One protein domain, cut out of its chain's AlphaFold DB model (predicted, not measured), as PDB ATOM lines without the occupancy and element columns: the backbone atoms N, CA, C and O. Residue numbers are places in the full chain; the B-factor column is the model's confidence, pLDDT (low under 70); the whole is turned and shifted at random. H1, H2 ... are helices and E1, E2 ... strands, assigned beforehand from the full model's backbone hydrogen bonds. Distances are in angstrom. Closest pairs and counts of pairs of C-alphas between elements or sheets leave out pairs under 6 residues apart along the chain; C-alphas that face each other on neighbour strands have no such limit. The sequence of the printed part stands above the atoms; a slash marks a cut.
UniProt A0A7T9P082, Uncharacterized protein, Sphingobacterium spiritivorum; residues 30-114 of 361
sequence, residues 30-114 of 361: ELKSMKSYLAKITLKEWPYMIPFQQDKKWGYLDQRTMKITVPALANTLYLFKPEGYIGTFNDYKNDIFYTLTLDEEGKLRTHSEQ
ATOM      1  N   GLU A  30      40.479 -44.697  41.461       84.31
ATOM      2  CA  GLU A  30      40.939 -43.364  41.868       84.31
ATOM      3  C   GLU A  30      39.789 -42.493  42.387       84.31
ATOM      4  O   GLU A  30      39.926 -41.884  43.447       84.31
ATOM      5  N   LEU A  31      38.634 -42.493  41.708       86.94
ATOM      6  CA  LEU A  31      37.444 -41.762  42.148       86.94
ATOM      7  C   LEU A  31      36.929 -42.307  43.483       86.94
ATOM      8  O   LEU A  31      36.685 -41.531  44.408       86.94
ATOM      9  N   LYS A  32      36.851 -43.634  43.639       88.75
ATOM     10  CA  LYS A  32      36.455 -44.268  44.909       88.75
ATOM     11  C   LYS A  32      37.409 -43.911  46.055       88.75
ATOM     12  O   LYS A  32      36.966 -43.600  47.162       88.75
ATOM     13  N   SER A  33      38.716 -43.936  45.790       89.88
ATOM     14  CA  SER A  33      39.747 -43.531  46.752       89.88
ATOM     15  C   SER A  33      39.569 -42.068  47.149       89.88
ATOM     16  O   SER A  33      39.437 -41.759  48.333       89.88
ATOM     17  N   MET A  34      39.447 -41.172  46.169       89.94
ATOM     18  CA  MET A  34      39.245 -39.743  46.388       89.94
ATOM     19  C   MET A  34      37.979 -39.458  47.208       89.94
ATOM     20  O   MET A  34      38.051 -38.729  48.198       89.94
ATOM     21  N   LYS A  35      36.845 -40.095  46.877       91.00
ATOM     22  CA  LYS A  35      35.594 -40.002  47.651       91.00
ATOM     23  C   LYS A  35      35.809 -40.345  49.126       91.00
ATOM     24  O   LYS A  35      35.278 -39.659  49.995       91.00
ATOM     25  N   SER A  36      36.620 -41.365  49.420       92.44
ATOM     26  CA  SER A  36      36.908 -41.787  50.797       92.44
ATOM     27  C   SER A  36      37.717 -40.763  51.603       92.44
ATOM     28  O   SER A  36      37.541 -40.673  52.818       92.44
ATOM     29  N   TYR A  37      38.588 -39.984  50.951       94.19
ATOM     30  CA  TYR A  37      39.318 -38.891  51.595       94.19
ATOM     31  C   TYR A  37      38.428 -37.659  51.771       94.19
ATOM     32  O   TYR A  37      38.352 -37.127  52.874       94.19
ATOM     33  N   LEU A  38      37.703 -37.257  50.720       92.25
ATOM     34  CA  LEU A  38      36.797 -36.100  50.754       92.25
ATOM     35  C   LEU A  38      35.696 -36.268  51.814       92.25
ATOM     36  O   LEU A  38      35.364 -35.315  52.507       92.25
ATOM     37  N   ALA A  39      35.179 -37.487  52.006       90.38
ATOM     38  CA  ALA A  39      34.155 -37.784  53.011       90.38
ATOM     39  C   ALA A  39      34.613 -37.587  54.471       90.38
ATOM     40  O   ALA A  39      33.776 -37.579  55.372       90.38
ATOM     41  N   LYS A  40      35.923 -37.451  54.722       92.19
ATOM     42  CA  LYS A  40      36.474 -37.184  56.061       92.19
ATOM     43  C   LYS A  40      36.506 -35.694  56.400       92.19
ATOM     44  O   LYS A  40      36.719 -35.363  57.560       92.19
ATOM     45  N   ILE A  41      36.322 -34.822  55.410       92.69
ATOM     46  CA  ILE A  41      36.374 -33.371  55.580       92.69
ATOM     47  C   ILE A  41      35.006 -32.891  56.055       92.69
ATOM     48  O   ILE A  41      33.987 -33.110  55.398       92.69
ATOM     49  N   THR A  42      34.968 -32.232  57.206       90.81
ATOM     50  CA  THR A  42      33.735 -31.657  57.751       90.81
ATOM     51  C   THR A  42      33.416 -30.296  57.126       90.81
ATOM     52  O   THR A  42      34.308 -29.584  56.664       90.81
ATOM     53  N   LEU A  43      32.149 -29.861  57.199       87.94
ATOM     54  CA  LEU A  43      31.717 -28.524  56.751       87.94
ATOM     55  C   LEU A  43      32.593 -27.382  57.302       87.94
ATOM     56  O   LEU A  43      32.883 -26.417  56.602       87.94
ATOM     57  N   LYS A  44      33.059 -27.507  58.549       89.50
ATOM     58  CA  LYS A  44      33.916 -26.504  59.203       89.50
ATOM     59  C   LYS A  44      35.360 -26.516  58.701       89.50
ATOM     60  O   LYS A  44      36.066 -25.531  58.900       89.50
ATOM     61  N   GLU A  45      35.812 -27.612  58.101       91.81
ATOM     62  CA  GLU A  45      37.178 -27.779  57.595       91.81
ATOM     63  C   GLU A  45      37.314 -27.368  56.132       91.81
ATOM     64  O   GLU A  45      38.392 -26.928  55.740       91.81
ATOM     65  N   TRP A  46      36.236 -27.432  55.345       91.06
ATOM     66  CA  TRP A  46      36.243 -27.044  53.931       91.06
ATOM     67  C   TRP A  46      36.823 -25.646  53.653       91.06
ATOM     68  O   TRP A  46      37.668 -25.544  52.763       91.06
ATOM     69  N   PRO A  47      36.520 -24.591  54.440       90.75
ATOM     70  CA  PRO A  47      37.160 -23.279  54.289       90.75
ATOM     71  C   PRO A  47      38.671 -23.243  54.596       90.75
ATOM     72  O   PRO A  47      39.287 -22.175  54.607       90.75
ATOM     73  N   TYR A  48      39.278 -24.379  54.931       92.75
ATOM     74  CA  TYR A  48      40.712 -24.529  55.148       92.75
ATOM     75  C   TYR A  48      41.393 -25.410  54.106       92.75
ATOM     76  O   TYR A  48      42.612 -25.546  54.167       92.75
ATOM     77  N   MET A  49      40.645 -25.972  53.158       94.38
ATOM     78  CA  MET A  49      41.186 -26.830  52.111       94.38
ATOM     79  C   MET A  49      41.667 -25.987  50.931       94.38
ATOM     80  O   MET A  49      40.891 -25.243  50.332       94.38
ATOM     81  N   ILE A  50      42.948 -26.114  50.597       94.81
ATOM     82  CA  ILE A  50      43.576 -25.427  49.465       94.81
ATOM     83  C   ILE A  50      43.950 -26.473  48.417       94.81
ATOM     84  O   ILE A  50      44.630 -27.446  48.765       94.81
ATOM     85  N   PRO A  51      43.498 -26.331  47.159       93.88
ATOM     86  CA  PRO A  51      43.931 -27.225  46.103       93.88
ATOM     87  C   PRO A  51      45.440 -27.109  45.861       93.88
ATOM     88  O   PRO A  51      46.009 -26.022  45.923       93.88
ATOM     89  N   PHE A  52      46.091 -28.215  45.530       91.88
ATOM     90  CA  PHE A  52      47.468 -28.215  45.031       91.88
ATOM     91  C   PHE A  52      47.590 -29.180  43.860       91.88
ATOM     92  O   PHE A  52      46.852 -30.169  43.806       91.88
ATOM     93  N   GLN A  53      48.519 -28.908  42.943       90.62
ATOM     94  CA  GLN A  53      48.780 -29.788  41.814       90.62
ATOM     95  C   GLN A  53      50.099 -30.547  41.982       90.62
ATOM     96  O   GLN A  53      51.145 -29.969  42.270       90.62
ATOM     97  N   GLN A  54      50.051 -31.856  41.748       86.62
ATOM     98  CA  GLN A  54      51.216 -32.724  41.635       86.62
ATOM     99  C   GLN A  54      50.991 -33.688  40.469       86.62
ATOM    100  O   GLN A  54      49.909 -34.256  40.340       86.62
ATOM    101  N   ASP A  55      51.989 -33.844  39.595       85.44
ATOM    102  CA  ASP A  55      51.925 -34.741  38.431       85.44
ATOM    103  C   ASP A  55      50.662 -34.525  37.569       85.44
ATOM    104  O   ASP A  55      50.020 -35.464  37.100       85.44
ATOM    105  N   LYS A  56      50.288 -33.250  37.372       84.19
ATOM    106  CA  LYS A  56      49.086 -32.787  36.644       84.19
ATOM    107  C   LYS A  56      47.741 -33.178  37.270       84.19
ATOM    108  O   LYS A  56      46.697 -32.920  36.669       84.19
ATOM    109  N   LYS A  57      47.738 -33.748  38.473       89.19
ATOM    110  CA  LYS A  57      46.537 -34.080  39.245       89.19
ATOM    111  C   LYS A  57      46.391 -33.153  40.443       89.19
ATOM    112  O   LYS A  57      47.376 -32.640  40.963       89.19
ATOM    113  N   TRP A  58      45.155 -32.949  40.877       91.50
ATOM    114  CA  TRP A  58      44.819 -32.055  41.979       91.50
ATOM    115  C   TRP A  58      44.462 -32.824  43.246       91.50
ATOM    116  O   TRP A  58      43.745 -33.830  43.198       91.50
ATOM    117  N   GLY A  59      44.968 -32.333  44.375       94.19
ATOM    118  CA  GLY A  59      44.635 -32.773  45.729       94.19
ATOM    119  C   GLY A  59      44.286 -31.583  46.622       94.19
ATOM    120  O   GLY A  59      44.261 -30.447  46.153       94.19
ATOM    121  N   TYR A  60      44.044 -31.834  47.909       95.81
ATOM    122  CA  TYR A  60      43.823 -30.793  48.921       95.81
ATOM    123  C   TYR A  60      44.841 -30.889  50.054       95.81
ATOM    124  O   TYR A  60      45.122 -31.983  50.554       95.81
ATOM    125  N   LEU A  61      45.314 -29.731  50.511       95.12
ATOM    126  CA  LEU A  61      46.063 -29.564  51.756       95.12
ATOM    127  C   LEU A  61      45.280 -28.697  52.752       95.12
ATOM    128  O   LEU A  61      44.506 -27.827  52.349       95.12
ATOM    129  N   ASP A  62      45.506 -28.898  54.050       94.38
ATOM    130  CA  ASP A  62      44.991 -27.998  55.091       94.38
ATOM    131  C   ASP A  62      45.880 -26.751  55.203       94.38
ATOM    132  O   ASP A  62      47.043 -26.854  55.595       94.38
ATOM    133  N   GLN A  63      45.334 -25.559  54.938       92.88
ATOM    134  CA  GLN A  63      46.078 -24.285  54.937       92.88
ATOM    135  C   GLN A  63      46.811 -23.961  56.250       92.88
ATOM    136  O   GLN A  63      47.723 -23.128  56.271       92.88
ATOM    137  N   ARG A  64      46.379 -24.556  57.369       91.94
ATOM    138  CA  ARG A  64      46.931 -24.318  58.710       91.94
ATOM    139  C   ARG A  64      48.131 -25.210  58.983       91.94
ATOM    140  O   ARG A  64      49.065 -24.780  59.648       91.94
ATOM    141  N   THR A  65      48.080 -26.452  58.504       92.38
ATOM    142  CA  THR A  65      49.091 -27.476  58.809       92.38
ATOM    143  C   THR A  65      49.991 -27.811  57.626       92.38
ATOM    144  O   THR A  65      51.010 -28.462  57.825       92.38
ATOM    145  N   MET A  66      49.615 -27.391  56.416       90.75
ATOM    146  CA  MET A  66      50.235 -27.734  55.130       90.75
ATOM    147  C   MET A  66      50.282 -29.243  54.832       90.75
ATOM    148  O   MET A  66      50.947 -29.676  53.894       90.75
ATOM    149  N   LYS A  67      49.560 -30.062  55.608       94.25
ATOM    150  CA  LYS A  67      49.483 -31.509  55.400       94.25
ATOM    151  C   LYS A  67      48.472 -31.840  54.313       94.25
ATOM    152  O   LYS A  67      47.386 -31.261  54.275       94.25
ATOM    153  N   ILE A  68      48.813 -32.825  53.486       94.44
ATOM    154  CA  ILE A  68      47.912 -33.390  52.478       94.44
ATOM    155  C   ILE A  68      46.719 -34.048  53.184       94.44
ATOM    156  O   ILE A  68      46.882 -34.980  53.971       94.44
ATOM    157  N   THR A  69      45.515 -33.570  52.875       94.81
ATOM    158  CA  THR A  69      44.240 -34.133  53.347       94.81
ATOM    159  C   THR A  69      43.621 -35.042  52.287       94.81
ATOM    160  O   THR A  69      43.057 -36.086  52.617       94.81
ATOM    161  N   VAL A  70      43.768 -34.672  51.011       94.38
ATOM    162  CA  VAL A  70      43.329 -35.462  49.853       94.38
ATOM    163  C   VAL A  70      44.504 -35.585  48.883       94.38
ATOM    164  O   VAL A  70      44.995 -34.552  48.423       94.38
ATOM    165  N   PRO A  71      44.969 -36.804  48.560       93.56
ATOM    166  CA  PRO A  71      46.026 -37.007  47.572       93.56
ATOM    167  C   PRO A  71      45.655 -36.452  46.190       93.56
ATOM    168  O   PRO A  71      44.475 -36.364  45.847       93.56
ATOM    169  N   ALA A  72      46.667 -36.121  45.386       92.31
ATOM    170  CA  ALA A  72      46.487 -35.597  44.038       92.31
ATOM    171  C   ALA A  72      45.933 -36.662  43.074       92.31
ATOM    172  O   ALA A  72      46.684 -37.440  42.491       92.31
ATOM    173  N   LEU A  73      44.606 -36.714  42.928       91.06
ATOM    174  CA  LEU A  73      43.889 -37.728  42.136       91.06
ATOM    175  C   LEU A  73      42.902 -37.112  41.127       91.06
ATOM    176  O   LEU A  73      42.595 -37.731  40.107       91.06
ATOM    177  N   ALA A  74      42.418 -35.892  41.382       87.44
ATOM    178  CA  ALA A  74      41.413 -35.220  40.559       87.44
ATOM    179  C   ALA A  74      42.002 -34.543  39.318       87.44
ATOM    180  O   ALA A  74      43.182 -34.195  39.270       87.44
ATOM    181  N   ASN A  75      41.149 -34.310  38.321       86.75
ATOM    182  CA  ASN A  75      41.498 -33.512  37.147       86.75
ATOM    183  C   ASN A  75      41.513 -32.022  37.468       86.75
ATOM    184  O   ASN A  75      42.420 -31.330  37.016       86.75
ATOM    185  N   THR A  76      40.550 -31.564  38.272       87.69
ATOM    186  CA  THR A  76      40.499 -30.193  38.780       87.69
ATOM    187  C   THR A  76      39.842 -30.173  40.155       87.69
ATOM    188  O   THR A  76      38.820 -30.826  40.362       87.69
ATOM    189  N   LEU A  77      40.398 -29.396  41.082       90.25
ATOM    190  CA  LEU A  77      39.776 -29.063  42.364       90.25
ATOM    191  C   LEU A  77      39.796 -27.546  42.545       90.25
ATOM    192  O   LEU A  77      40.739 -26.887  42.107       90.25
ATOM    193  N   TYR A  78      38.764 -27.007  43.189       89.69
ATOM    194  CA  TYR A  78      38.586 -25.570  43.393       89.69
ATOM    195  C   TYR A  78      38.538 -25.224  44.876       89.69
ATOM    196  O   TYR A  78      38.248 -26.065  45.722       89.69
ATOM    197  N   LEU A  79      38.803 -23.962  45.204       91.19
ATOM    198  CA  LEU A  79      38.574 -23.459  46.556       91.19
ATOM    199  C   LEU A  79      37.107 -23.623  46.969       91.19
ATOM    200  O   LEU A  79      36.204 -23.576  46.134       91.19
ATOM    201  N   PHE A  80      36.872 -23.765  48.276       89.38
ATOM    202  CA  PHE A  80      35.517 -23.876  48.806       89.38
ATOM    203  C   PHE A  80      34.671 -22.649  48.445       89.38
ATOM    204  O   PHE A  80      35.053 -21.500  48.706       89.38
ATOM    205  N   LYS A  81      33.484 -22.914  47.896       85.81
ATOM    206  CA  LYS A  81      32.446 -21.910  47.691       85.81
ATOM    207  C   LYS A  81      31.104 -22.449  48.210       85.81
ATOM    208  O   LYS A  81      30.879 -23.660  48.161       85.81
ATOM    209  N   PRO A  82      30.215 -21.590  48.730       76.06
ATOM    210  CA  PRO A  82      28.965 -22.009  49.376       76.06
ATOM    211  C   PRO A  82      27.980 -22.698  48.434       76.06
ATOM    212  O   PRO A  82      27.113 -23.430  48.896       76.06
ATOM    213  N   GLU A  83      28.122 -22.496  47.124       77.31
ATOM    214  CA  GLU A  83      27.346 -23.192  46.091       77.31
ATOM    215  C   GLU A  83      27.729 -24.683  45.994       77.31
ATOM    216  O   GLU A  83      27.111 -25.447  45.257       77.31
ATOM    217  N   GLY A  84      28.763 -25.097  46.730       82.75
ATOM    218  CA  GLY A  84      29.133 -26.486  46.954       82.75
ATOM    219  C   GLY A  84      29.986 -27.096  45.850       82.75
ATOM    220  O   GLY A  84      30.512 -28.182  46.047       82.75
ATOM    221  N   TYR A  85      30.180 -26.450  44.701       85.50
ATOM    222  CA  TYR A  85      31.044 -26.985  43.646       85.50
ATOM    223  C   TYR A  85      32.520 -26.988  44.065       85.50
ATOM    224  O   TYR A  85      33.077 -25.940  44.382       85.50
ATOM    225  N   ILE A  86      33.155 -28.165  44.041       89.50
ATOM    226  CA  ILE A  86      34.535 -28.353  44.521       89.50
ATOM    227  C   ILE A  86      35.487 -28.942  43.478       89.50
ATOM    228  O   ILE A  86      36.685 -29.030  43.748       89.50
ATOM    229  N   GLY A  87      35.008 -29.364  42.303       88.06
ATOM    230  CA  GLY A  87      35.897 -29.902  41.273       88.06
ATOM    231  C   GLY A  87      35.274 -30.869  40.284       88.06
ATOM    232  O   GLY A  87      34.055 -31.036  40.204       88.06
ATOM    233  N   THR A  88      36.159 -31.511  39.527       88.69
ATOM    234  CA  THR A  88      35.826 -32.479  38.483       88.69
ATOM    235  C   THR A  88      36.788 -33.662  38.491       88.69
ATOM    236  O   THR A  88      37.961 -33.559  38.869       88.69
ATOM    237  N   PHE A  89      36.287 -34.807  38.039       88.19
ATOM    238  CA  PHE A  89      37.069 -36.016  37.818       88.19
ATOM    239  C   PHE A  89      36.679 -36.639  36.481       88.19
ATOM    240  O   PHE A  89      35.500 -36.859  36.222       88.19
ATOM    241  N   ASN A  90      37.670 -36.964  35.658       84.44
ATOM    242  CA  ASN A  90      37.470 -37.618  34.374       84.44
ATOM    243  C   ASN A  90      37.921 -39.066  34.493       84.44
ATOM    244  O   ASN A  90      39.110 -39.352  34.662       84.44
ATOM    245  N   ASP A  91      36.972 -39.978  34.352       82.94
ATOM    246  CA  ASP A  91      37.263 -41.386  34.158       82.94
ATOM    247  C   ASP A  91      37.503 -41.639  32.670       82.94
ATOM    248  O   ASP A  91      36.607 -42.045  31.934       82.94
ATOM    249  N   TYR A  92      38.731 -41.375  32.218       77.25
ATOM    250  CA  TYR A  92      39.119 -41.554  30.814       77.25
ATOM    251  C   TYR A  92      38.966 -42.993  30.318       77.25
ATOM    252  O   TYR A  92      38.834 -43.209  29.118       77.25
ATOM    253  N   LYS A  93      39.000 -43.983  31.219       79.56
ATOM    254  CA  LYS A  93      38.812 -45.386  30.839       79.56
ATOM    255  C   LYS A  93      37.378 -45.637  30.375       79.56
ATOM    256  O   LYS A  93      37.169 -46.450  29.480       79.56
ATOM    257  N   ASN A  94      36.427 -44.951  30.998       76.25
ATOM    258  CA  ASN A  94      35.003 -45.133  30.765       76.25
ATOM    259  C   ASN A  94      34.350 -43.953  30.019       76.25
ATOM    260  O   ASN A  94      33.145 -43.986  29.791       76.25
ATOM    261  N   ASP A  95      35.131 -42.931  29.660       77.69
ATOM    262  CA  ASP A  95      34.680 -41.672  29.051       77.69
ATOM    263  C   ASP A  95      33.567 -40.970  29.854       77.69
ATOM    264  O   ASP A  95      32.574 -40.479  29.317       77.69
ATOM    265  N   ILE A  96      33.714 -40.957  31.187       79.69
ATOM    266  CA  ILE A  96      32.749 -40.329  32.100       79.69
ATOM    267  C   ILE A  96      33.359 -39.090  32.744       79.69
ATOM    268  O   ILE A  96      34.440 -39.137  33.337       79.69
ATOM    269  N   PHE A  97      32.608 -37.993  32.694       82.00
ATOM    270  CA  PHE A  97      32.897 -36.774  33.431       82.00
ATOM    271  C   PHE A  97      32.072 -36.727  34.718       82.00
ATOM    272  O   PHE A  97      30.845 -36.810  34.684       82.00
ATOM    273  N   TYR A  98      32.744 -36.571  35.856       84.00
ATOM    274  CA  TYR A  98      32.117 -36.415  37.162       84.00
ATOM    275  C   TYR A  98      32.298 -34.991  37.673       84.00
ATOM    276  O   TYR A  98      33.420 -34.522  37.865       84.00
ATOM    277  N   THR A  99      31.186 -34.345  37.996       88.12
ATOM    278  CA  THR A  99      31.133 -33.108  38.774       88.12
ATOM    279  C   THR A  99      31.077 -33.449  40.260       88.12
ATOM    280  O   THR A  99      30.246 -34.256  40.684       88.12
ATOM    281  N   LEU A 100      31.956 -32.833  41.052       88.44
ATOM    282  CA  LEU A 100      32.041 -32.999  42.502       88.44
ATOM    283  C   LEU A 100      31.412 -31.780  43.189       88.44
ATOM    284  O   LEU A 100      31.883 -30.653  43.011       88.44
ATOM    285  N   THR A 101      30.367 -32.001  43.985       89.38
ATOM    286  CA  THR A 101      29.685 -30.949  44.754       89.38
ATOM    287  C   THR A 101      29.527 -31.330  46.224       89.38
ATOM    288  O   THR A 101      29.622 -32.497  46.590       89.38
ATOM    289  N   LEU A 102      29.289 -30.347  47.080       87.00
ATOM    290  CA  LEU A 102      28.924 -30.489  48.480       87.00
ATOM    291  C   LEU A 102      27.462 -30.097  48.649       87.00
ATOM    292  O   LEU A 102      26.994 -29.164  47.999       87.00
ATOM    293  N   ASP A 103      26.747 -30.800  49.517       84.38
ATOM    294  CA  ASP A 103      25.438 -30.343  49.979       84.38
ATOM    295  C   ASP A 103      25.524 -29.378  51.161       84.38
ATOM    296  O   ASP A 103      26.610 -28.993  51.599       84.38
ATOM    297  N   GLU A 104      24.359 -28.961  51.658       81.75
ATOM    298  CA  GLU A 104      24.226 -27.995  52.751       81.75
ATOM    299  C   GLU A 104      24.885 -28.489  54.050       81.75
ATOM    300  O   GLU A 104      25.361 -27.685  54.852       81.75
ATOM    301  N   GLU A 105      24.990 -29.807  54.243       82.44
ATOM    302  CA  GLU A 105      25.703 -30.425  55.363       82.44
ATOM    303  C   GLU A 105      27.210 -30.616  55.105       82.44
ATOM    304  O   GLU A 105      27.933 -31.105  55.981       82.44
ATOM    305  N   GLY A 106      27.704 -30.234  53.925       78.75
ATOM    306  CA  GLY A 106      29.097 -30.391  53.513       78.75
ATOM    307  C   GLY A 106      29.461 -31.812  53.086       78.75
ATOM    308  O   GLY A 106      30.645 -32.161  53.102       78.75
ATOM    309  N   LYS A 107      28.479 -32.653  52.736       85.44
ATOM    310  CA  LYS A 107      28.706 -34.018  52.248       85.44
ATOM    311  C   LYS A 107      28.869 -34.034  50.735       85.44
ATOM    312  O   LYS A 107      28.158 -33.355  50.001       85.44
ATOM    313  N   LEU A 108      29.788 -34.877  50.268       86.88
ATOM    314  CA  LEU A 108      30.088 -35.037  48.850       86.88
ATOM    315  C   LEU A 108      28.911 -35.645  48.074       86.88
ATOM    316  O   LEU A 108      28.422 -36.728  48.403       86.88
ATOM    317  N   ARG A 109      28.546 -34.996  46.970       85.75
ATOM    318  CA  ARG A 109      27.675 -35.495  45.907       85.75
ATOM    319  C   ARG A 109      28.456 -35.543  44.597       85.75
ATOM    320  O   ARG A 109      29.347 -34.731  44.353       85.75
ATOM    321  N   THR A 110      28.131 -36.516  43.751       82.00
ATOM    322  CA  THR A 110      28.725 -36.633  42.415       82.00
ATOM    323  C   THR A 110      27.644 -36.742  41.365       82.00
ATOM    324  O   THR A 110      26.775 -37.605  41.483       82.00
ATOM    325  N   HIS A 111      27.727 -35.899  40.344       82.06
ATOM    326  CA  HIS A 111      26.875 -35.972  39.164       82.06
ATOM    327  C   HIS A 111      27.727 -36.375  37.964       82.06
ATOM    328  O   HIS A 111      28.831 -35.857  37.813       82.06
ATOM    329  N   SER A 112      27.251 -37.312  37.150       76.88
ATOM    330  CA  SER A 112      27.951 -37.762  35.947       76.88
ATOM    331  C   SER A 112      27.176 -37.341  34.710       76.88
ATOM    332  O   SER A 112      25.994 -37.665  34.604       76.88
ATOM    333  N   GLU A 113      27.847 -36.684  33.774       64.75
ATOM    334  CA  GLU A 113      27.275 -36.301  32.482       64.75
ATOM    335  C   GLU A 113      28.118 -36.901  31.353       64.75
ATOM    336  O   GLU A 113      29.346 -36.963  31.443       64.75
ATOM    337  N   GLN A 114      27.455 -37.344  30.284       53.53
ATOM    338  CA  GLN A 114      28.113 -37.557  28.995       53.53
ATOM    339  C   GLN A 114      28.201 -36.203  28.290       53.53
ATOM    340  O   GLN A 114      27.214 -35.471  28.222       53.53
TER     341      GLN A 114
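AT A GLANCE: This is residues 30 to 114 of the 361 residues of an uncharacterized protein of Sphingobacterium spiritivorum (UniProt A0A7T9P082). Two small, strongly twisted sheets of three strands each, E1 E2 E3 and E4 E5 E6, stand next to each other, and one short helix, H1, packs over both of them. The two sheets come together where the end of E3 nears E4, and the short pairing of residues 76 to 77 with residues 87 to 88 of E4 ties the link between them to the second sheet. The printed part has 85 residues, with one named helix followed by six named strands in the order H1 E1 E2 E3 E4 E5 E6; both sheets are antiparallel and run in chain order, and the class is mostly strand. The whole is compact, with a radius of gyration of the C-alphas of 12.1 A and spans of 36 by 30 by 18 A.

HOW THE PARTS SIT: H1, residues 30 to 38, has every O i to N i+4 pair within hydrogen-bond range. E1, residues 49 to 54, E2, residues 57 to 62, and E3, residues 68 to 74, form a meander, each strand the antiparallel neighbour of the one before. E1 and E2 are a hairpin at 143 degrees, with N 52 and O 59 at 3.0 A. E2 and E3 are a hairpin at 162 degrees, with N 60 and O 70 at 2.9 A. H1 is on this sheet at a height over the sheet of 8.0 A; it lies over E3 and runs only just along it, at 27 degrees on the local plane. The closest C-alphas of H1 and E3 are those of Tyr 37 and Val 70, 5.6 A apart. E4, residues 85 to 91, E5, residues 96 to 102, and E6, residues 108 to 113, form a second meander. The hairpin E4 and E5 stands at 158 degrees, with N 89 and O 98 at 2.9 A; the hairpin E5 and E6 stands at 150 degrees, with N 101 and O 109 at 2.9 A. H1 is also on this sheet, at a height over the sheet of 9.6 A; it runs along E5 at 3 degrees on the local plane, and it is only just not over E6 too, where 2 of its 9 C-alphas fall. The closest C-alphas of E3 and E4 are those of Ala 74 and Phe 89, 5.2 A apart. E1 and E6, for instance, are apart.

IN THESE COORDINATES: H1 begins at C-alpha 30 (40.939, -43.364, 41.868) and is 12.2 A long. E1 measures 15.7 A, E2 17.0 A and E3 13.7 A. E4 begins at C-alpha 85 (31.044, -26.985, 43.646) and measures 18.3 A, and E5 measures 19.5 A. E6, 16.7 A, ends at C-alpha 113 (27.275, -36.301, 32.482).

THE WHOLE: The C-alphas farthest apart, those of Thr 65 and Gln 114, are 37.8 A apart. The printed part has no cut, and no link is long. The mean pLDDT of the printed part is 87.4; residues 113 to 114 are under 70.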